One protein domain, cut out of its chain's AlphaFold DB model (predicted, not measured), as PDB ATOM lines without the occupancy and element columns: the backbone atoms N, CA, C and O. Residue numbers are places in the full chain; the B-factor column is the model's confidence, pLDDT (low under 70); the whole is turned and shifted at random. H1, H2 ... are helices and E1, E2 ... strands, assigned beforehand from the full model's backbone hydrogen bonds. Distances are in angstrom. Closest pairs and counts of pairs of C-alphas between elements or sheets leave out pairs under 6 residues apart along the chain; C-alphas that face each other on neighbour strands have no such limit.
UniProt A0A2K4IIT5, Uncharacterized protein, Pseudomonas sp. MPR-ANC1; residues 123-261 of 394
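AT A GLANCE: This is residues 123 to 261 of the 394 residues of an uncharacterized protein of Pseudomonas sp. MPR-ANC1 (UniProt A0A2K4IIT5). A small, twisted four-stranded sheet fills one end of an elongated model, with H1 over one face and H5 over the other. From that end two long helices, H2 and H4, run out and back side by side, and H3 sits at their far end. The 139 printed residues hold five named helices and four named strands, in the order H1 E1 H2 H3 H4 E2 E3 E4 H5; the mixed sheet runs E1 E2 E4 E3, and the class is mixed, helices and strands. The whole is compact, with a radius of gyration of the C-alphas of 16.4 A and spans of 48 by 26 by 26 A.

IN THESE COORDINATES: Find C-alpha 123 at (-49.728, -8.631, 35.655), where H1, residues 123 to 130, begins. E1 is residues 131 to 136. H2, residues 143 to 169, covers 38.6 A from C-alpha 143 at (-65.877, -24.986, 45.284). H3 is residues 174 to 182, and H4, residues 190 to 208, is 27.4 A long. E2 is residues 216 to 221, E3 227 to 229 and E4 238 to 241. H5, residues 251 to 260, ends at C-alpha 260, (-41.600, -21.592, 32.901).

HOW THE PARTS SIT: E1 and E2 are antiparallel, with N 134 and O 218 2.9 A apart; E2 and E4 are parallel, N 240 and O 217 2.8 A; the hairpin E3 and E4 is antiparallel, N 239 and O 228 2.9 A. H1, height 8.5 A, and H5, height 7.9 A, are on opposite faces, three layers with the sheet between helices. H2 touches H4 at a shallow tilt of 28 degrees, opposite ways, closest at C-alphas 160 and 201, 5.0 A. H5 touches residues 152 to 156 of H2, closest at C-alphas 251 and 152, 4.8 A, and residues 196 to 204 of H4, closest at C-alphas 259 and 200, 6.3 A. H3 is close to but not clearly touching H4, with C-alphas 178 and 190 7.4 A apart, and is apart from H5. Every O i to N i+4 pair is within hydrogen-bond range in H2, H3 and H4, against 3 of 4 in H1 and 5 of 6 in H5.

THE WHOLE: Look to Tyr 125 and Lys 172 for the two C-alphas farthest apart, 49.0 A. The printed part has no cut and no long link, and no printed residue is under 70 in pLDDT.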
ATOM      1  N   PHE A 123     -49.406  -7.327  36.234       86.69
ATOM      2  CA  PHE A 123     -49.728  -8.631  35.655       86.69
ATOM      3  C   PHE A 123     -51.236  -8.865  35.657       86.69
ATOM      4  O   PHE A 123     -51.783  -9.244  34.625       86.69
ATOM      5  N   GLU A 124     -51.927  -8.539  36.756       86.75
ATOM      6  CA  GLU A 124     -53.396  -8.522  36.769       86.75
ATOM      7  C   GLU A 124     -53.954  -7.513  35.765       86.75
ATOM      8  O   GLU A 124     -54.902  -7.827  35.052       86.75
ATOM      9  N   TYR A 125     -53.346  -6.328  35.649       86.19
ATOM     10  CA  TYR A 125     -53.760  -5.339  34.655       86.19
ATOM     11  C   TYR A 125     -53.627  -5.864  33.219       86.19
ATOM     12  O   TYR A 125     -54.507  -5.614  32.397       86.19
ATOM     13  N   THR A 126     -52.545  -6.592  32.924       84.38
ATOM     14  CA  THR A 126     -52.313  -7.203  31.605       84.38
ATOM     15  C   THR A 126     -53.332  -8.307  31.340       84.38
ATOM     16  O   THR A 126     -54.018  -8.258  30.324       84.38
ATOM     17  N   ALA A 127     -53.521  -9.231  32.285       85.88
ATOM     18  CA  ALA A 127     -54.521 -10.292  32.175       85.88
ATOM     19  C   ALA A 127     -55.950  -9.735  32.035       85.88
ATOM     20  O   ALA A 127     -56.764 -10.282  31.295       85.88
ATOM     21  N   ALA A 128     -56.248  -8.604  32.682       87.81
ATOM     22  CA  ALA A 128     -57.530  -7.919  32.561       87.81
ATOM     23  C   ALA A 128     -57.790  -7.322  31.162       87.81
ATOM     24  O   ALA A 128     -58.938  -7.016  30.842       87.81
ATOM     25  N   GLN A 129     -56.756  -7.149  30.325       87.56
ATOM     26  CA  GLN A 129     -56.937  -6.796  28.909       87.56
ATOM     27  C   GLN A 129     -57.398  -7.994  28.068       87.56
ATOM     28  O   GLN A 129     -58.001  -7.797  27.016       87.56
ATOM     29  N   GLU A 130     -57.117  -9.221  28.517       81.81
ATOM     30  CA  GLU A 130     -57.487 -10.462  27.825       81.81
ATOM     31  C   GLU A 130     -58.860 -10.997  28.258       81.81
ATOM     32  O   GLU A 130     -59.528 -11.691  27.490       81.81
ATOM     33  N   GLY A 131     -59.302 -10.675  29.478       88.94
ATOM     34  CA  GLY A 131     -60.584 -11.128  30.007       88.94
ATOM     35  C   GLY A 131     -60.899 -10.609  31.407       88.94
ATOM     36  O   GLY A 131     -60.080  -9.973  32.066       88.94
ATOM     37  N   ALA A 132     -62.107 -10.886  31.897       94.38
ATOM     38  CA  ALA A 132     -62.516 -10.440  33.226       94.38
ATOM     39  C   ALA A 132     -61.866 -11.300  34.323       94.38
ATOM     40  O   ALA A 132     -62.027 -12.519  34.338       94.38
ATOM     41  N   LEU A 133     -61.179 -10.668  35.283       94.00
ATOM     42  CA  LEU A 133     -60.666 -11.353  36.475       94.00
ATOM     43  C   LEU A 133     -61.810 -11.610  37.460       94.00
ATOM     44  O   LEU A 133     -62.392 -10.669  38.002       94.00
ATOM     45  N   VAL A 134     -62.115 -12.877  37.725       95.00
ATOM     46  CA  VAL A 134     -63.301 -13.272  38.506       95.00
ATOM     47  C   VAL A 134     -62.992 -13.965  39.829       95.00
ATOM     48  O   VAL A 134     -63.870 -14.061  40.683       95.00
ATOM     49  N   ALA A 135     -61.761 -14.439  40.026       94.62
ATOM     50  CA  ALA A 135     -61.342 -15.077  41.271       94.62
ATOM     51  C   ALA A 135     -59.854 -14.834  41.537       94.62
ATOM     52  O   ALA A 135     -59.044 -14.918  40.619       94.62
ATOM     53  N   ARG A 136     -59.489 -14.567  42.795       94.38
ATOM     54  CA  ARG A 136     -58.097 -14.458  43.261       94.38
ATOM     55  C   ARG A 136     -57.838 -15.420  44.417       94.38
ATOM     56  O   ARG A 136     -58.404 -15.276  45.503       94.38
ATOM     57  N   GLY A 137     -56.975 -16.397  44.173       94.56
ATOM     58  CA  GLY A 137     -56.744 -17.553  45.032       94.56
ATOM     59  C   GLY A 137     -57.900 -18.558  45.001       94.56
ATOM     60  O   GLY A 137     -59.059 -18.208  44.770       94.56
ATOM     61  N   LEU A 138     -57.607 -19.824  45.312       94.38
ATOM     62  CA  LEU A 138     -58.562 -20.942  45.278       94.38
ATOM     63  C   LEU A 138     -59.786 -20.737  46.177       94.38
ATOM     64  O   LEU A 138     -60.836 -21.319  45.924       94.38
ATOM     65  N   LYS A 139     -59.683 -19.890  47.204       93.50
ATOM     66  CA  LYS A 139     -60.800 -19.559  48.104       93.50
ATOM     67  C   LYS A 139     -61.873 -18.678  47.456       93.50
ATOM     68  O   LYS A 139     -62.975 -18.613  47.990       93.50
ATOM     69  N   GLN A 140     -61.555 -17.986  46.360       95.44
ATOM     70  CA  GLN A 140     -62.518 -17.159  45.623       95.44
ATOM     71  C   GLN A 140     -63.139 -17.886  44.424       95.44
ATOM     72  O   GLN A 140     -64.130 -17.413  43.878       95.44
ATOM     73  N   PHE A 141     -62.593 -19.036  44.024       95.50
ATOM     74  CA  PHE A 141     -63.236 -19.883  43.026       95.50
ATOM     75  C   PHE A 141     -64.477 -20.568  43.622       95.50
ATOM     76  O   PHE A 141     -64.485 -20.913  44.808       95.50
ATOM     77  N   PRO A 142     -65.511 -20.848  42.806       95.06
ATOM     78  CA  PRO A 142     -66.549 -21.804  43.169       95.06
ATOM     79  C   PRO A 142     -65.931 -23.129  43.657       95.06
ATOM     80  O   PRO A 142     -64.960 -23.591  43.050       95.06
ATOM     81  N   PRO A 143     -66.479 -23.783  44.701       95.19
ATOM     82  CA  PRO A 143     -65.877 -24.986  45.284       95.19
ATOM     83  C   PRO A 143     -65.585 -26.105  44.276       95.19
ATOM     84  O   PRO A 143     -64.538 -26.742  44.353       95.19
ATOM     85  N   GLU A 144     -66.470 -26.308  43.298       93.81
ATOM     86  CA  GLU A 144     -66.288 -27.294  42.224       93.81
ATOM     87  C   GLU A 144     -65.105 -26.945  41.311       93.81
ATOM     88  O   GLU A 144     -64.288 -27.803  40.990       93.81
ATOM     89  N   GLN A 145     -64.954 -25.667  40.954       95.00
ATOM     90  CA  GLN A 145     -63.833 -25.174  40.152       95.00
ATOM     91  C   GLN A 145     -62.505 -25.286  40.910       95.00
ATOM     92  O   GLN A 145     -61.512 -25.748  40.353       95.00
ATOM     93  N   ALA A 146     -62.489 -24.939  42.201       95.81
ATOM     94  CA  ALA A 146     -61.313 -25.130  43.045       95.81
ATOM     95  C   ALA A 146     -60.937 -26.618  43.181       95.81
ATOM     96  O   ALA A 146     -59.754 -26.956  43.205       95.81
ATOM     97  N   ALA A 147     -61.925 -27.516  43.254       95.31
ATOM     98  CA  ALA A 147     -61.695 -28.959  43.288       95.31
ATOM     99  C   ALA A 147     -61.120 -29.494  41.966       95.31
ATOM    100  O   ALA A 147     -60.263 -30.376  42.003       95.31
ATOM    101  N   ILE A 148     -61.537 -28.942  40.818       95.81
ATOM    102  CA  ILE A 148     -60.920 -29.242  39.519       95.81
ATOM    103  C   ILE A 148     -59.450 -28.825  39.543       95.81
ATOM    104  O   ILE A 148     -58.603 -29.680  39.326       95.81
ATOM    105  N   ILE A 149     -59.127 -27.575  39.899       95.81
ATOM    106  CA  ILE A 149     -57.726 -27.110  39.929       95.81
ATOM    107  C   ILE A 149     -56.864 -28.015  40.817       95.81
ATOM    108  O   ILE A 149     -55.799 -28.448  40.395       95.81
ATOM    109  N   ARG A 150     -57.342 -28.377  42.015       96.06
ATOM    110  CA  ARG A 150     -56.614 -29.297  42.907       96.06
ATOM    111  C   ARG A 150     -56.385 -30.676  42.288       96.06
ATOM    112  O   ARG A 150     -55.284 -31.201  42.402       96.06
ATOM    113  N   ALA A 151     -57.393 -31.248  41.633       96.19
ATOM    114  CA  ALA A 151     -57.255 -32.542  40.969       96.19
ATOM    115  C   ALA A 151     -56.267 -32.482  39.789       96.19
ATOM    116  O   ALA A 151     -55.481 -33.406  39.599       96.19
ATOM    117  N   GLU A 152     -56.268 -31.388  39.027       95.56
ATOM    118  CA  GLU A 152     -55.335 -31.193  37.913       95.56
ATOM    119  C   GLU A 152     -53.898 -30.987  38.412       95.56
ATOM    120  O   GLU A 152     -52.977 -31.554  37.835       95.56
ATOM    121  N   LEU A 153     -53.691 -30.274  39.526       96.31
ATOM    122  CA  LEU A 153     -52.374 -30.156  40.172       96.31
ATOM    123  C   LEU A 153     -51.845 -31.509  40.665       96.31
ATOM    124  O   LEU A 153     -50.669 -31.806  40.472       96.31
ATOM    125  N   GLN A 154     -52.708 -32.343  41.250       97.00
ATOM    126  CA  GLN A 154     -52.347 -33.709  41.646       97.00
ATOM    127  C   GLN A 154     -51.948 -34.565  40.438       97.00
ATOM    128  O   GLN A 154     -51.004 -35.354  40.515       97.00
ATOM    129  N   ALA A 155     -52.639 -34.400  39.308       97.12
ATOM    130  CA  ALA A 155     -52.275 -35.075  38.067       97.12
ATOM    131  C   ALA A 155     -50.902 -34.612  37.550       97.12
ATOM    132  O   ALA A 155     -50.108 -35.451  37.129       97.12
ATOM    133  N   VAL A 156     -50.588 -33.312  37.639       98.00
ATOM    134  CA  VAL A 156     -49.259 -32.771  37.298       98.00
ATOM    135  C   VAL A 156     -48.167 -33.349  38.192       98.00
ATOM    136  O   VAL A 156     -47.150 -33.817  37.682       98.00
ATOM    137  N   GLU A 157     -48.380 -33.369  39.510       98.31
ATOM    138  CA  GLU A 157     -47.421 -33.975  40.441       98.31
ATOM    139  C   GLU A 157     -47.189 -35.448  40.112       98.31
ATOM    140  O   GLU A 157     -46.043 -35.887  40.072       98.31
ATOM    141  N   SER A 158     -48.253 -36.187  39.790       98.19
ATOM    142  CA  SER A 158     -48.161 -37.597  39.401       98.19
ATOM    143  C   SER A 158     -47.369 -37.789  38.102       98.19
ATOM    144  O   SER A 158     -46.559 -38.707  38.023       98.19
ATOM    145  N   ILE A 159     -47.546 -36.914  37.098       98.62
ATOM    146  CA  ILE A 159     -46.759 -36.948  35.850       98.62
ATOM    147  C   ILE A 159     -45.265 -36.850  36.161       98.62
ATOM    148  O   ILE A 159     -44.483 -37.683  35.702       98.62
ATOM    149  N   PHE A 160     -44.859 -35.852  36.948       98.69
ATOM    150  CA  PHE A 160     -43.445 -35.653  37.254       98.69
ATOM    151  C   PHE A 160     -42.894 -36.702  38.227       98.69
ATOM    152  O   PHE A 160     -41.756 -37.138  38.055       98.69
ATOM    153  N   ALA A 161     -43.682 -37.152  39.205       98.56
ATOM    154  CA  ALA A 161     -43.280 -38.204  40.136       98.56
ATOM    155  C   ALA A 161     -43.037 -39.537  39.412       98.56
ATOM    156  O   ALA A 161     -41.961 -40.123  39.550       98.56
ATOM    157  N   ASP A 162     -43.981 -39.980  38.576       98.50
ATOM    158  CA  ASP A 162     -43.852 -41.219  37.802       98.50
ATOM    159  C   ASP A 162     -42.700 -41.128  36.793       98.50
ATOM    160  O   ASP A 162     -41.937 -42.083  36.626       98.50
ATOM    161  N   ALA A 163     -42.514 -39.965  36.159       98.62
ATOM    162  CA  ALA A 163     -41.356 -39.720  35.307       98.62
ATOM    163  C   ALA A 163     -40.040 -39.829  36.093       98.62
ATOM    164  O   ALA A 163     -39.108 -40.495  35.645       98.62
ATOM    165  N   GLY A 164     -39.965 -39.234  37.287       98.25
ATOM    166  CA  GLY A 164     -38.809 -39.341  38.176       98.25
ATOM    167  C   GLY A 164     -38.506 -40.789  38.570       98.25
ATOM    168  O   GLY A 164     -37.345 -41.211  38.551       98.25
ATOM    169  N   HIS A 165     -39.542 -41.586  38.844       97.88
ATOM    170  CA  HIS A 165     -39.404 -43.020  39.084       97.88
ATOM    171  C   HIS A 165     -38.881 -43.764  37.852       97.88
ATOM    172  O   HIS A 165     -37.924 -44.529  37.984       97.88
ATOM    173  N   ALA A 166     -39.420 -43.502  36.657       97.12
ATOM    174  CA  ALA A 166     -38.935 -44.099  35.409       97.12
ATOM    175  C   ALA A 166     -37.434 -43.847  35.190       97.12
ATOM    176  O   ALA A 166     -36.674 -44.772  34.889       97.12
ATOM    177  N   ILE A 167     -37.001 -42.598  35.402       97.12
ATOM    178  CA  ILE A 167     -35.599 -42.174  35.289       97.12
ATOM    179  C   ILE A 167     -34.732 -42.923  36.309       97.12
ATOM    180  O   ILE A 167     -33.686 -43.470  35.957       97.12
ATOM    181  N   GLY A 168     -35.175 -42.993  37.569       96.12
ATOM    182  CA  GLY A 168     -34.455 -43.679  38.644       96.12
ATOM    183  C   GLY A 168     -34.311 -45.189  38.426       96.12
ATOM    184  O   GLY A 168     -33.272 -45.760  38.759       96.12
ATOM    185  N   GLN A 169     -35.319 -45.824  37.823       95.44
ATOM    186  CA  GLN A 169     -35.320 -47.256  37.502       95.44
ATOM    187  C   GLN A 169     -34.480 -47.608  36.270       95.44
ATOM    188  O   GLN A 169     -34.146 -48.777  36.078       95.44
ATOM    189  N   LYS A 170     -34.109 -46.617  35.443       92.38
ATOM    190  CA  LYS A 170     -33.307 -46.808  34.223       92.38
ATOM    191  C   LYS A 170     -33.898 -47.878  33.298       92.38
ATOM    192  O   LYS A 170     -33.191 -48.782  32.844       92.38
ATOM    193  N   TYR A 171     -35.205 -47.800  33.043       92.62
ATOM    194  CA  TYR A 171     -35.852 -48.710  32.100       92.62
ATOM    195  C   TYR A 171     -35.155 -48.663  30.740       92.62
ATOM    196  O   TYR A 171     -34.849 -47.588  30.236       92.62
ATOM    197  N   LYS A 172     -34.944 -49.833  30.126       89.44
ATOM    198  CA  LYS A 172     -34.310 -49.924  28.800       89.44
ATOM    199  C   LYS A 172     -35.063 -49.107  27.746       89.44
ATOM    200  O   LYS A 172     -34.440 -48.444  26.931       89.44
ATOM    201  N   ASP A 173     -36.391 -49.104  27.827       92.06
ATOM    202  CA  ASP A 173     -37.262 -48.422  26.865       92.06
ATOM    203  C   ASP A 173     -37.315 -46.894  27.077       92.06
ATOM    204  O   ASP A 173     -37.868 -46.178  26.243       92.06
ATOM    205  N   ALA A 174     -36.732 -46.374  28.169       95.25
ATOM    206  CA  ALA A 174     -36.669 -44.935  28.426       95.25
ATOM    207  C   ALA A 174     -35.796 -44.213  27.389       95.25
ATOM    208  O   ALA A 174     -36.082 -43.069  27.049       95.25
ATOM    209  N   ASP A 175     -34.776 -44.887  26.849       95.81
ATOM    210  CA  ASP A 175     -33.872 -44.346  25.826       95.81
ATOM    211  C   ASP A 175     -34.638 -43.875  24.581       95.81
ATOM    212  O   ASP A 175     -34.468 -42.751  24.118       95.81
ATOM    213  N   ALA A 176     -35.612 -44.673  24.135       96.31
ATOM    214  CA  ALA A 176     -36.474 -44.311  23.017       96.31
ATOM    215  C   ALA A 176     -37.359 -43.093  23.327       96.31
ATOM    216  O   ALA A 176     -37.714 -42.345  22.418       96.31
ATOM    217  N   VAL A 177     -37.767 -42.890  24.587       97.94
ATOM    218  CA  VAL A 177     -38.508 -41.680  24.983       97.94
ATOM    219  C   VAL A 177     -37.575 -40.474  24.924       97.94
ATOM    220  O   VAL A 177     -37.938 -39.452  24.349       97.94
ATOM    221  N   TYR A 178     -36.359 -40.598  25.459       98.38
ATOM    222  CA  TYR A 178     -35.359 -39.539  25.378       98.38
ATOM    223  C   TYR A 178     -35.048 -39.144  23.932       98.38
ATOM    224  O   TYR A 178     -35.040 -37.954  23.622       98.38
ATOM    225  N   GLU A 179     -34.840 -40.112  23.043       98.06
ATOM    226  CA  GLU A 179     -34.549 -39.846  21.635       98.06
ATOM    227  C   GLU A 179     -35.714 -39.134  20.929       98.06
ATOM    228  O   GLU A 179     -35.481 -38.168  20.204       98.06
ATOM    229  N   SER A 180     -36.971 -39.520  21.189       98.19
ATOM    230  CA  SER A 180     -38.137 -38.844  20.591       98.19
ATOM    231  C   SER A 180     -38.253 -37.369  21.002       98.19
ATOM    232  O   SER A 180     -38.714 -36.544  20.217       98.19
ATOM    233  N   PHE A 181     -37.859 -37.015  22.230       98.69
ATOM    234  CA  PHE A 181     -38.021 -35.647  22.738       98.69
ATOM    235  C   PHE A 181     -36.779 -34.770  22.638       98.69
ATOM    236  O   PHE A 181     -36.911 -33.552  22.571       98.69
ATOM    237  N   PHE A 182     -35.589 -35.365  22.604       98.75
ATOM    238  CA  PHE A 182     -34.322 -34.631  22.627       98.75
ATOM    239  C   PHE A 182     -33.356 -35.048  21.509       98.75
ATOM    240  O   PHE A 182     -32.227 -34.563  21.458       98.75
ATOM    241  N   GLY A 183     -33.785 -35.925  20.600       98.00
ATOM    242  CA  GLY A 183     -33.031 -36.341  19.422       98.00
ATOM    243  C   GLY A 183     -31.852 -37.265  19.718       98.00
ATOM    244  O   GLY A 183     -31.674 -37.791  20.815       98.00
ATOM    245  N   VAL A 184     -31.007 -37.457  18.706       97.25
ATOM    246  CA  VAL A 184     -29.841 -38.359  18.774       97.25
ATOM    247  C   VAL A 184     -28.807 -37.947  19.832       97.25
ATOM    248  O   VAL A 184     -28.077 -38.794  20.336       97.25
ATOM    249  N   ASP A 185     -28.790 -36.670  20.225       97.00
ATOM    250  CA  ASP A 185     -27.881 -36.121  21.241       97.00
ATOM    251  C   ASP A 185     -28.501 -36.103  22.655       97.00
ATOM    252  O   ASP A 185     -27.976 -35.455  23.567       97.00
ATOM    253  N   HIS A 186     -29.608 -36.821  22.879       98.00
ATOM    254  CA  HIS A 186     -30.361 -36.790  24.136       98.00
ATOM    255  C   HIS A 186     -29.521 -37.112  25.385       98.00
ATOM    256  O   HIS A 186     -29.750 -36.539  26.453       98.00
ATOM    257  N   HIS A 187     -28.504 -37.975  25.280       97.06
ATOM    258  CA  HIS A 187     -27.616 -38.286  26.404       97.06
ATOM    259  C   HIS A 187     -26.910 -37.041  26.969       97.06
ATOM    260  O   HIS A 187     -26.689 -36.961  28.179       97.06
ATOM    261  N   ALA A 188     -26.603 -36.041  26.133       97.62
ATOM    262  CA  ALA A 188     -25.954 -34.796  26.556       97.62
ATOM    263  C   ALA A 188     -26.881 -33.869  27.370       97.62
ATOM    264  O   ALA A 188     -26.425 -32.913  28.009       97.62
ATOM    265  N   VAL A 189     -28.191 -34.132  27.345       98.19
ATOM    266  CA  VAL A 189     -29.213 -33.322  28.019       98.19
ATOM    267  C   VAL A 189     -30.041 -34.107  29.041       98.19
ATOM    268  O   VAL A 189     -30.770 -33.496  29.818       98.19
ATOM    269  N   ALA A 190     -29.873 -35.429  29.134       97.50
ATOM    270  CA  ALA A 190     -30.654 -36.301  30.014       97.50
ATOM    271  C   ALA A 190     -30.634 -35.877  31.494       97.50
ATOM    272  O   ALA A 190     -31.668 -35.915  32.160       97.50
ATOM    273  N   GLN A 191     -29.486 -35.417  32.009       97.81
ATOM    274  CA  GLN A 191     -29.400 -34.914  33.386       97.81
ATOM    275  C   GLN A 191     -30.220 -33.631  33.580       97.81
ATOM    276  O   GLN A 191     -30.908 -33.494  34.585       97.81
ATOM    277  N   ARG A 192     -30.203 -32.715  32.602       98.25
ATOM    278  CA  ARG A 192     -31.010 -31.488  32.654       98.25
ATOM    279  C   ARG A 192     -32.503 -31.799  32.618       98.25
ATOM    280  O   ARG A 192     -33.259 -31.190  33.365       98.25
ATOM    281  N   PHE A 193     -32.921 -32.785  31.822       98.62
ATOM    282  CA  PHE A 193     -34.301 -33.271  31.857       98.62
ATOM    283  C   PHE A 193     -34.676 -33.817  33.240       98.62
ATOM    284  O   PHE A 193     -35.708 -33.433  33.785       98.62
ATOM    285  N   ALA A 194     -33.831 -34.666  33.836       98.50
ATOM    286  CA  ALA A 194     -34.077 -35.209  35.171       98.50
ATOM    287  C   ALA A 194     -34.190 -34.104  36.239       98.50
ATOM    288  O   ALA A 194     -35.090 -34.151  37.079       98.50
ATOM    289  N   ASP A 195     -33.338 -33.077  36.165       98.31
ATOM    290  CA  ASP A 195     -33.406 -31.909  37.048       98.31
ATOM    291  C   ASP A 195     -34.716 -31.123  36.856       98.31
ATOM    292  O   ASP A 195     -35.340 -30.715  37.840       98.31
ATOM    293  N   SER A 196     -35.162 -30.931  35.611       98.50
ATOM    294  CA  SER A 196     -36.442 -30.283  35.297       98.50
ATOM    295  C   SER A 196     -37.636 -31.079  35.824       98.50
ATOM    296  O   SER A 196     -38.541 -30.486  36.407       98.50
ATOM    297  N   VAL A 197     -37.621 -32.410  35.693       98.69
ATOM    298  CA  VAL A 197     -38.656 -33.303  36.240       98.69
ATOM    299  C   VAL A 197     -38.718 -33.196  37.764       98.69
ATOM    300  O   VAL A 197     -39.794 -32.979  38.319       98.69
ATOM    301  N   ALA A 198     -37.571 -33.261  38.447       98.31
ATOM    302  CA  ALA A 198     -37.516 -33.144  39.904       98.31
ATOM    303  C   ALA A 198     -38.031 -31.778  40.399       98.31
ATOM    304  O   ALA A 198     -38.771 -31.703  41.381       98.31
ATOM    305  N   ARG A 199     -37.679 -30.690  39.701       97.81
ATOM    306  CA  ARG A 199     -38.174 -29.336  40.007       97.81
ATOM    307  C   ARG A 199     -39.665 -29.186  39.717       97.81
ATOM    308  O   ARG A 199     -40.358 -28.566  40.519       97.81
ATOM    309  N   GLY A 200     -40.155 -29.758  38.617       96.94
ATOM    310  CA  GLY A 200     -41.578 -29.793  38.273       96.94
ATOM    311  C   GLY A 200     -42.400 -30.501  39.349       96.94
ATOM    312  O   GLY A 200     -43.376 -29.937  39.845       96.94
ATOM    313  N   GLN A 201     -41.943 -31.672  39.805       98.06
ATOM    314  CA  GLN A 201     -42.562 -32.395  40.919       98.06
ATOM    315  C   GLN A 201     -42.590 -31.539  42.193       98.06
ATOM    316  O   GLN A 201     -43.654 -31.322  42.771       98.06
ATOM    317  N   ALA A 202     -41.443 -31.001  42.614       96.75
ATOM    318  CA  ALA A 202     -41.356 -30.214  43.842       96.75
ATOM    319  C   ALA A 202     -42.252 -28.961  43.802       96.75
ATOM    320  O   ALA A 202     -42.977 -28.693  44.761       96.75
ATOM    321  N   LEU A 203     -42.288 -28.244  42.672       96.38
ATOM    322  CA  LEU A 203     -43.197 -27.113  42.477       96.38
ATOM    323  C   LEU A 203     -44.660 -27.526  42.541       96.38
ATOM    324  O   LEU A 203     -45.436 -26.884  43.243       96.38
ATOM    325  N   SER A 204     -45.041 -28.587  41.829       95.94
ATOM    326  CA  SER A 204     -46.426 -29.064  41.826       95.94
ATOM    327  C   SER A 204     -46.910 -29.439  43.231       95.94
ATOM    328  O   SER A 204     -48.065 -29.186  43.567       95.94
ATOM    329  N   SER A 205     -46.012 -29.936  44.086       95.81
ATOM    330  CA  SER A 205     -46.279 -30.195  45.503       95.81
ATOM    331  C   SER A 205     -46.437 -28.892  46.310       95.81
ATOM    332  O   SER A 205     -47.388 -28.739  47.078       95.81
ATOM    333  N   GLU A 206     -45.578 -27.888  46.094       96.75
ATOM    334  CA  GLU A 206     -45.697 -26.578  46.763       96.75
ATOM    335  C   GLU A 206     -46.963 -25.802  46.358       96.75
ATOM    336  O   GLU A 206     -47.607 -25.185  47.213       96.75
ATOM    337  N   TYR A 207     -47.383 -25.889  45.090       96.94
ATOM    338  CA  TYR A 207     -48.646 -25.318  44.598       96.94
ATOM    339  C   TYR A 207     -49.893 -25.962  45.219       96.94
ATOM    340  O   TYR A 207     -50.954 -25.337  45.240       96.94
ATOM    341  N   GLN A 208     -49.781 -27.176  45.756       95.44
ATOM    342  CA  GLN A 208     -50.850 -27.818  46.526       95.44
ATOM    343  C   GLN A 208     -50.816 -27.447  48.016       95.44
ATOM    344  O   GLN A 208     -51.767 -27.725  48.749       95.44
ATOM    345  N   GLY A 209     -49.733 -26.818  48.479       91.62
ATOM    346  CA  GLY A 209     -49.572 -26.368  49.854       91.62
ATOM    347  C   GLY A 209     -50.300 -25.056  50.164       91.62
ATOM    348  O   GLY A 209     -50.879 -24.392  49.306       91.62
ATOM    349  N   THR A 210     -50.205 -24.627  51.424       87.62
ATOM    350  CA  THR A 210     -50.880 -23.423  51.943       87.62
ATOM    351  C   THR A 210     -50.565 -22.151  51.151       87.62
ATOM    352  O   THR A 210     -51.435 -21.298  50.992       87.62
ATOM    353  N   TRP A 211     -49.328 -22.001  50.666       90.56
ATOM    354  CA  TRP A 211     -48.930 -20.847  49.855       90.56
ATOM    355  C   TRP A 211     -49.340 -20.976  48.390       90.56
ATOM    356  O   TRP A 211     -49.410 -19.963  47.708       90.56
ATOM    357  N   GLY A 212     -49.615 -22.187  47.909       94.00
ATOM    358  CA  GLY A 212     -50.105 -22.434  46.559       94.00
ATOM    359  C   GLY A 212     -51.551 -21.985  46.360       94.00
ATOM    360  O   GLY A 212     -51.879 -21.419  45.321       94.00
ATOM    361  N   ASP A 213     -52.391 -22.111  47.392       92.00
ATOM    362  CA  ASP A 213     -53.801 -21.686  47.376       92.00
ATOM    363  C   ASP A 213     -53.990 -20.223  46.904       92.00
ATOM    364  O   ASP A 213     -55.020 -19.905  46.309       92.00
ATOM    365  N   GLU A 214     -53.032 -19.317  47.148       92.62
ATOM    366  CA  GLU A 214     -53.115 -17.905  46.723       92.62
ATOM    367  C   GLU A 214     -52.674 -17.655  45.268       92.62
ATOM    368  O   GLU A 214     -52.909 -16.562  44.753       92.62
ATOM    369  N   LYS A 215     -52.075 -18.640  44.589       94.88
ATOM    370  CA  LYS A 215     -51.360 -18.468  43.310       94.88
ATOM    371  C   LYS A 215     -52.223 -18.638  42.058       94.88
ATOM    372  O   LYS A 215     -51.689 -18.706  40.960       94.88
ATOM    373  N   PHE A 216     -53.541 -18.708  42.195       96.25
ATOM    374  CA  PHE A 216     -54.444 -18.943  41.068       96.25
ATOM    375  C   PHE A 216     -55.344 -17.740  40.843       96.25
ATOM    376  O   PHE A 216     -55.976 -17.260  41.784       96.25
ATOM    377  N   VAL A 217     -55.435 -17.273  39.604       96.69
ATOM    378  CA  VAL A 217     -56.333 -16.188  39.200       96.69
ATOM    379  C   VAL A 217     -57.295 -16.731  38.155       96.69
ATOM    380  O   VAL A 217     -56.872 -17.273  37.144       96.69
ATOM    381  N   GLY A 218     -58.596 -16.636  38.408       96.44
ATOM    382  CA  GLY A 218     -59.622 -17.067  37.462       96.44
ATOM    383  C   GLY A 218     -59.921 -15.952  36.475       96.44
ATOM    384  O   GLY A 218     -60.210 -14.832  36.905       96.44
ATOM    385  N   VAL A 219     -59.882 -16.263  35.182       96.00
ATOM    386  CA  VAL A 219     -60.119 -15.299  34.104       96.00
ATOM    387  C   VAL A 219     -61.199 -15.821  33.159       96.00
ATOM    388  O   VAL A 219     -61.143 -16.964  32.706       96.00
ATOM    389  N   ASP A 220     -62.180 -14.976  32.856       94.81
ATOM    390  CA  ASP A 220     -63.136 -15.193  31.770       94.81
ATOM    391  C   ASP A 220     -62.580 -14.500  30.512       94.81
ATOM    392  O   ASP A 220     -62.820 -13.310  30.301       94.81
ATOM    393  N   ALA A 221     -61.782 -15.232  29.725       90.25
ATOM    394  CA  ALA A 221     -61.117 -14.748  28.512       90.25
ATOM    395  C   ALA A 221     -61.553 -15.541  27.270       90.25
ATOM    396  O   ALA A 221     -61.748 -16.758  27.326       90.25
ATOM    397  N   ASP A 222     -61.620 -14.868  26.121       86.69
ATOM    398  CA  ASP A 222     -61.990 -15.496  24.842       86.69
ATOM    399  C   ASP A 222     -60.823 -16.242  24.166       86.69
ATOM    400  O   ASP A 222     -61.012 -16.886  23.129       86.69
ATOM    401  N   SER A 223     -59.626 -16.194  24.761       83.88
ATOM    402  CA  SER A 223     -58.410 -16.815  24.235       83.88
ATOM    403  C   SER A 223     -58.502 -18.349  24.131       83.88
ATOM    404  O   SER A 223     -59.385 -19.017  24.691       83.88
ATOM    405  N   ASN A 224     -57.567 -18.929  23.374       82.19
ATOM    406  CA  ASN A 224     -57.436 -20.380  23.231       82.19
ATOM    407  C   ASN A 224     -56.519 -21.027  24.278       82.19
ATOM    408  O   ASN A 224     -56.391 -22.247  24.294       82.19
ATOM    409  N   SER A 225     -55.936 -20.230  25.173       84.56
ATOM    410  CA  SER A 225     -55.064 -20.711  26.241       84.56
ATOM    411  C   SER A 225     -55.889 -21.165  27.443       84.56
ATOM    412  O   SER A 225     -56.756 -20.432  27.928       84.56
ATOM    413  N   ALA A 226     -55.624 -22.379  27.925       89.75
ATOM    414  CA  ALA A 226     -56.280 -22.935  29.109       89.75
ATOM    415  C   ALA A 226     -55.731 -22.338  30.412       89.75
ATOM    416  O   ALA A 226     -56.483 -22.080  31.356       89.75
ATOM    417  N   ALA A 227     -54.428 -22.081  30.434       93.19
ATOM    418  CA  ALA A 227     -53.736 -21.349  31.474       93.19
ATOM    419  C   ALA A 227     -52.602 -20.531  30.848       93.19
ATOM    420  O   ALA A 227     -52.249 -20.765  29.694       93.19
ATOM    421  N   TRP A 228     -52.087 -19.558  31.594       93.38
ATOM    422  CA  TRP A 228     -50.828 -18.884  31.296       93.38
ATOM    423  C   TRP A 228     -50.190 -18.358  32.581       93.38
ATOM    424  O   TRP A 228     -50.848 -18.201  33.622       93.38
ATOM    425  N   MET A 229     -48.905 -18.042  32.501       93.38
ATOM    426  CA  MET A 229     -48.154 -17.381  33.555       93.38
ATOM    427  C   MET A 229     -47.293 -16.254  32.987       93.38
ATOM    428  O   MET A 229     -46.914 -16.244  31.818       93.38
ATOM    429  N   TYR A 230     -46.943 -15.285  33.831       89.38
ATOM    430  CA  TYR A 230     -45.944 -14.287  33.467       89.38
ATOM    431  C   TYR A 230     -44.616 -14.654  34.117       89.38
ATOM    432  O   TYR A 230     -44.479 -14.599  35.335       89.38
ATOM    433  N   LYS A 231     -43.593 -14.953  33.310       83.81
ATOM    434  CA  LYS A 231     -42.272 -15.398  33.797       83.81
ATOM    435  C   LYS A 231     -41.602 -14.423  34.777       83.81
ATOM    436  O   LYS A 231     -40.773 -14.817  35.591       83.81
ATOM    437  N   ARG A 232     -41.962 -13.136  34.698       82.12
ATOM    438  CA  ARG A 232     -41.475 -12.062  35.583       82.12
ATOM    439  C   ARG A 232     -42.340 -11.839  36.824       82.12
ATOM    440  O   ARG A 232     -41.974 -11.013  37.659       82.12
ATOM    441  N   ASP A 233     -43.468 -12.530  36.946       86.62
ATOM    442  CA  ASP A 233     -44.302 -12.462  38.135       86.62
ATOM    443  C   ASP A 233     -43.648 -13.251  39.270       86.62
ATOM    444  O   ASP A 233     -43.774 -14.470  39.370       86.62
ATOM    445  N   PHE A 234     -42.958 -12.533  40.156       86.44
ATOM    446  CA  PHE A 234     -42.346 -13.115  41.347       86.44
ATOM    447  C   PHE A 234     -43.382 -13.745  42.287       86.44
ATOM    448  O   PHE A 234     -43.028 -14.605  43.092       86.44
ATOM    449  N   HIS A 235     -44.664 -13.373  42.189       90.56
ATOM    450  CA  HIS A 235     -45.708 -14.059  42.938       90.56
ATOM    451  C   HIS A 235     -45.978 -15.464  42.403       90.56
ATOM    452  O   HIS A 235     -46.475 -16.270  43.183       90.56
ATOM    453  N   GLY A 236     -45.606 -15.786  41.160       91.94
ATOM    454  CA  GLY A 236     -45.757 -17.118  40.573       91.94
ATOM    455  C   GLY A 236     -47.210 -17.500  40.320       91.94
ATOM    456  O   GLY A 236     -47.593 -18.635  40.603       91.94
ATOM    457  N   ARG A 237     -48.044 -16.550  39.877       94.69
ATOM    458  CA  ARG A 237     -49.473 -16.804  39.675       94.69
ATOM    459  C   ARG A 237     -49.752 -17.461  38.328       94.69
ATOM    460  O   ARG A 237     -49.174 -17.077  37.313       94.69
ATOM    461  N   PHE A 238     -50.693 -18.398  38.338       96.25
ATOM    462  CA  PHE A 238     -51.293 -18.983  37.146       96.25
ATOM    463  C   PHE A 238     -52.666 -18.379  36.904       96.25
ATOM    464  O   PHE A 238     -53.531 -18.371  37.787       96.25
ATOM    465  N   PHE A 239     -52.852 -17.887  35.691       96.12
ATOM    466  CA  PHE A 239     -54.102 -17.335  35.213       96.12
ATOM    467  C   PHE A 239     -54.844 -18.455  34.492       96.12
ATOM    468  O   PHE A 239     -54.357 -19.000  33.509       96.12
ATOM    469  N   ILE A 240     -55.986 -18.858  35.042       96.31
ATOM    470  CA  ILE A 240     -56.771 -20.002  34.585       96.31
ATOM    471  C   ILE A 240     -57.951 -19.483  33.780       96.31
ATOM    472  O   ILE A 240     -58.830 -18.809  34.329       96.31
ATOM    473  N   ASN A 241     -58.001 -19.837  32.498       94.38
ATOM    474  CA  ASN A 241     -59.149 -19.524  31.666       94.38
ATOM    475  C   ASN A 241     -60.313 -20.460  32.020       94.38
ATOM    476  O   ASN A 241     -60.275 -21.672  31.780       94.38
ATOM    477  N   ARG A 242     -61.389 -19.888  32.566       92.81
ATOM    478  CA  ARG A 242     -62.555 -20.647  33.038       92.81
ATOM    479  C   ARG A 242     -63.276 -21.420  31.938       92.81
ATOM    480  O   ARG A 242     -63.914 -22.428  32.242       92.81
ATOM    481  N   LYS A 243     -63.117 -21.016  30.674       90.50
ATOM    482  CA  LYS A 243     -63.620 -21.736  29.492       90.50
ATOM    483  C   LYS A 243     -63.118 -23.184  29.422       90.50
ATOM    484  O   LYS A 243     -63.852 -24.053  28.952       90.50
ATOM    485  N   TYR A 244     -61.909 -23.449  29.918       88.81
ATOM    486  CA  TYR A 244     -61.249 -24.758  29.842       88.81
ATOM    487  C   TYR A 244     -61.199 -25.495  31.185       88.81
ATOM    488  O   TYR A 244     -60.526 -26.517  31.298       88.81
ATOM    489  N   MET A 245     -61.920 -25.018  32.209       88.75
ATOM    490  CA  MET A 245     -61.965 -25.662  33.525       88.75
ATOM    491  C   MET A 245     -62.795 -26.945  33.508       88.75
ATOM    492  O   MET A 245     -63.936 -26.993  33.966       88.75
ATOM    493  N   GLN A 246     -62.189 -27.999  32.982       85.56
ATOM    494  CA  GLN A 246     -62.736 -29.342  32.919       85.56
ATOM    495  C   GLN A 246     -61.682 -30.323  33.429       85.56
ATOM    496  O   GLN A 246     -60.481 -30.131  33.232       85.56
ATOM    497  N   ARG A 247     -62.134 -31.379  34.109       80.56
ATOM    498  CA  ARG A 247     -61.232 -32.428  34.588       80.56
ATOM    499  C   ARG A 247     -60.581 -33.139  33.394       80.56
ATOM    500  O   ARG A 247     -61.270 -33.490  32.442       80.56
ATOM    501  N   GLY A 248     -59.277 -33.372  33.480       77.69
ATOM    502  CA  GLY A 248     -58.428 -33.970  32.456       77.69
ATOM    503  C   GLY A 248     -57.908 -32.985  31.409       77.69
ATOM    504  O   GLY A 248     -57.143 -33.401  30.547       77.69
ATOM    505  N   VAL A 249     -58.305 -31.708  31.462       81.12
ATOM    506  CA  VAL A 249     -57.980 -30.723  30.414       81.12
ATOM    507  C   VAL A 249     -56.835 -29.794  30.812       81.12
ATOM    508  O   VAL A 249     -56.087 -29.357  29.944       81.12
ATOM    509  N   LEU A 250     -56.664 -29.490  32.103       89.19
ATOM    510  CA  LEU A 250     -55.700 -28.469  32.530       89.19
ATOM    511  C   LEU A 250     -54.328 -29.037  32.873       89.19
ATOM    512  O   LEU A 250     -53.366 -28.284  32.832       89.19
ATOM    513  N   SER A 251     -54.220 -30.313  33.245       93.06
ATOM    514  CA  SER A 251     -52.978 -30.880  33.783       93.06
ATOM    515  C   SER A 251     -51.760 -30.630  32.890       93.06
ATOM    516  O   SER A 251     -50.764 -30.106  33.374       93.06
ATOM    517  N   ILE A 252     -51.835 -30.899  31.585       94.31
ATOM    518  CA  ILE A 252     -50.708 -30.625  30.680       94.31
ATOM    519  C   ILE A 252     -50.388 -29.128  30.614       94.31
ATOM    520  O   ILE A 252     -49.224 -28.767  30.762       94.31
ATOM    521  N   SER A 253     -51.392 -28.254  30.487       93.44
ATOM    522  CA  SER A 253     -51.172 -26.802  30.480       93.44
ATOM    523  C   SER A 253     -50.574 -26.301  31.797       93.44
ATOM    524  O   SER A 253     -49.617 -25.547  31.784       93.44
ATOM    525  N   LEU A 254     -51.063 -26.754  32.952       95.75
ATOM    526  CA  LEU A 254     -50.491 -26.395  34.254       95.75
ATOM    527  C   LEU A 254     -49.059 -26.914  34.406       95.75
ATOM    528  O   LEU A 254     -48.207 -26.200  34.924       95.75
ATOM    529  N   GLY A 255     -48.789 -28.141  33.951       96.62
ATOM    530  CA  GLY A 255     -47.443 -28.702  33.913       96.62
ATOM    531  C   GLY A 255     -46.506 -27.865  33.045       96.62
ATOM    532  O   GLY A 255     -45.407 -27.547  33.488       96.62
ATOM    533  N   HIS A 256     -46.964 -27.443  31.867       96.94
ATOM    534  CA  HIS A 256     -46.267 -26.511  30.983       96.94
ATOM    535  C   HIS A 256     -45.973 -25.171  31.687       96.94
ATOM    536  O   HIS A 256     -44.806 -24.805  31.836       96.94
ATOM    537  N   GLU A 257     -46.989 -24.502  32.249       95.62
ATOM    538  CA  GLU A 257     -46.810 -23.217  32.947       95.62
ATOM    539  C   GLU A 257     -45.839 -23.314  34.132       95.62
ATOM    540  O   GLU A 257     -45.027 -22.417  34.375       95.62
ATOM    541  N   MET A 258     -45.875 -24.427  34.874       95.44
ATOM    542  CA  MET A 258     -44.938 -24.676  35.973       95.44
ATOM    543  C   MET A 258     -43.487 -24.712  35.504       95.44
ATOM    544  O   MET A 258     -42.606 -24.237  36.226       95.44
ATOM    545  N   LEU A 259     -43.212 -25.236  34.311       96.75
ATOM    546  CA  LEU A 259     -41.853 -25.350  33.789       96.75
ATOM    547  C   LEU A 259     -41.251 -23.981  33.426       96.75
ATOM    548  O   LEU A 259     -40.031 -23.820  33.514       96.75
ATOM    549  N   HIS A 260     -42.069 -22.970  33.114       94.62
ATOM    550  CA  HIS A 260     -41.600 -21.592  32.901       94.62
ATOM    551  C   HIS A 260     -41.161 -20.879  34.172       94.62
ATOM    552  O   HIS A 260     -40.397 -19.907  34.103       94.62
ATOM    553  N   THR A 261     -41.651 -21.326  35.328       91.88
ATOM    554  CA  THR A 261     -41.416 -20.630  36.591       91.88
ATOM    555  C   THR A 261     -39.925 -20.538  36.916       91.88
ATOM    556  O   THR A 261     -39.111 -21.393  36.562       91.88
TER     557      THR A 261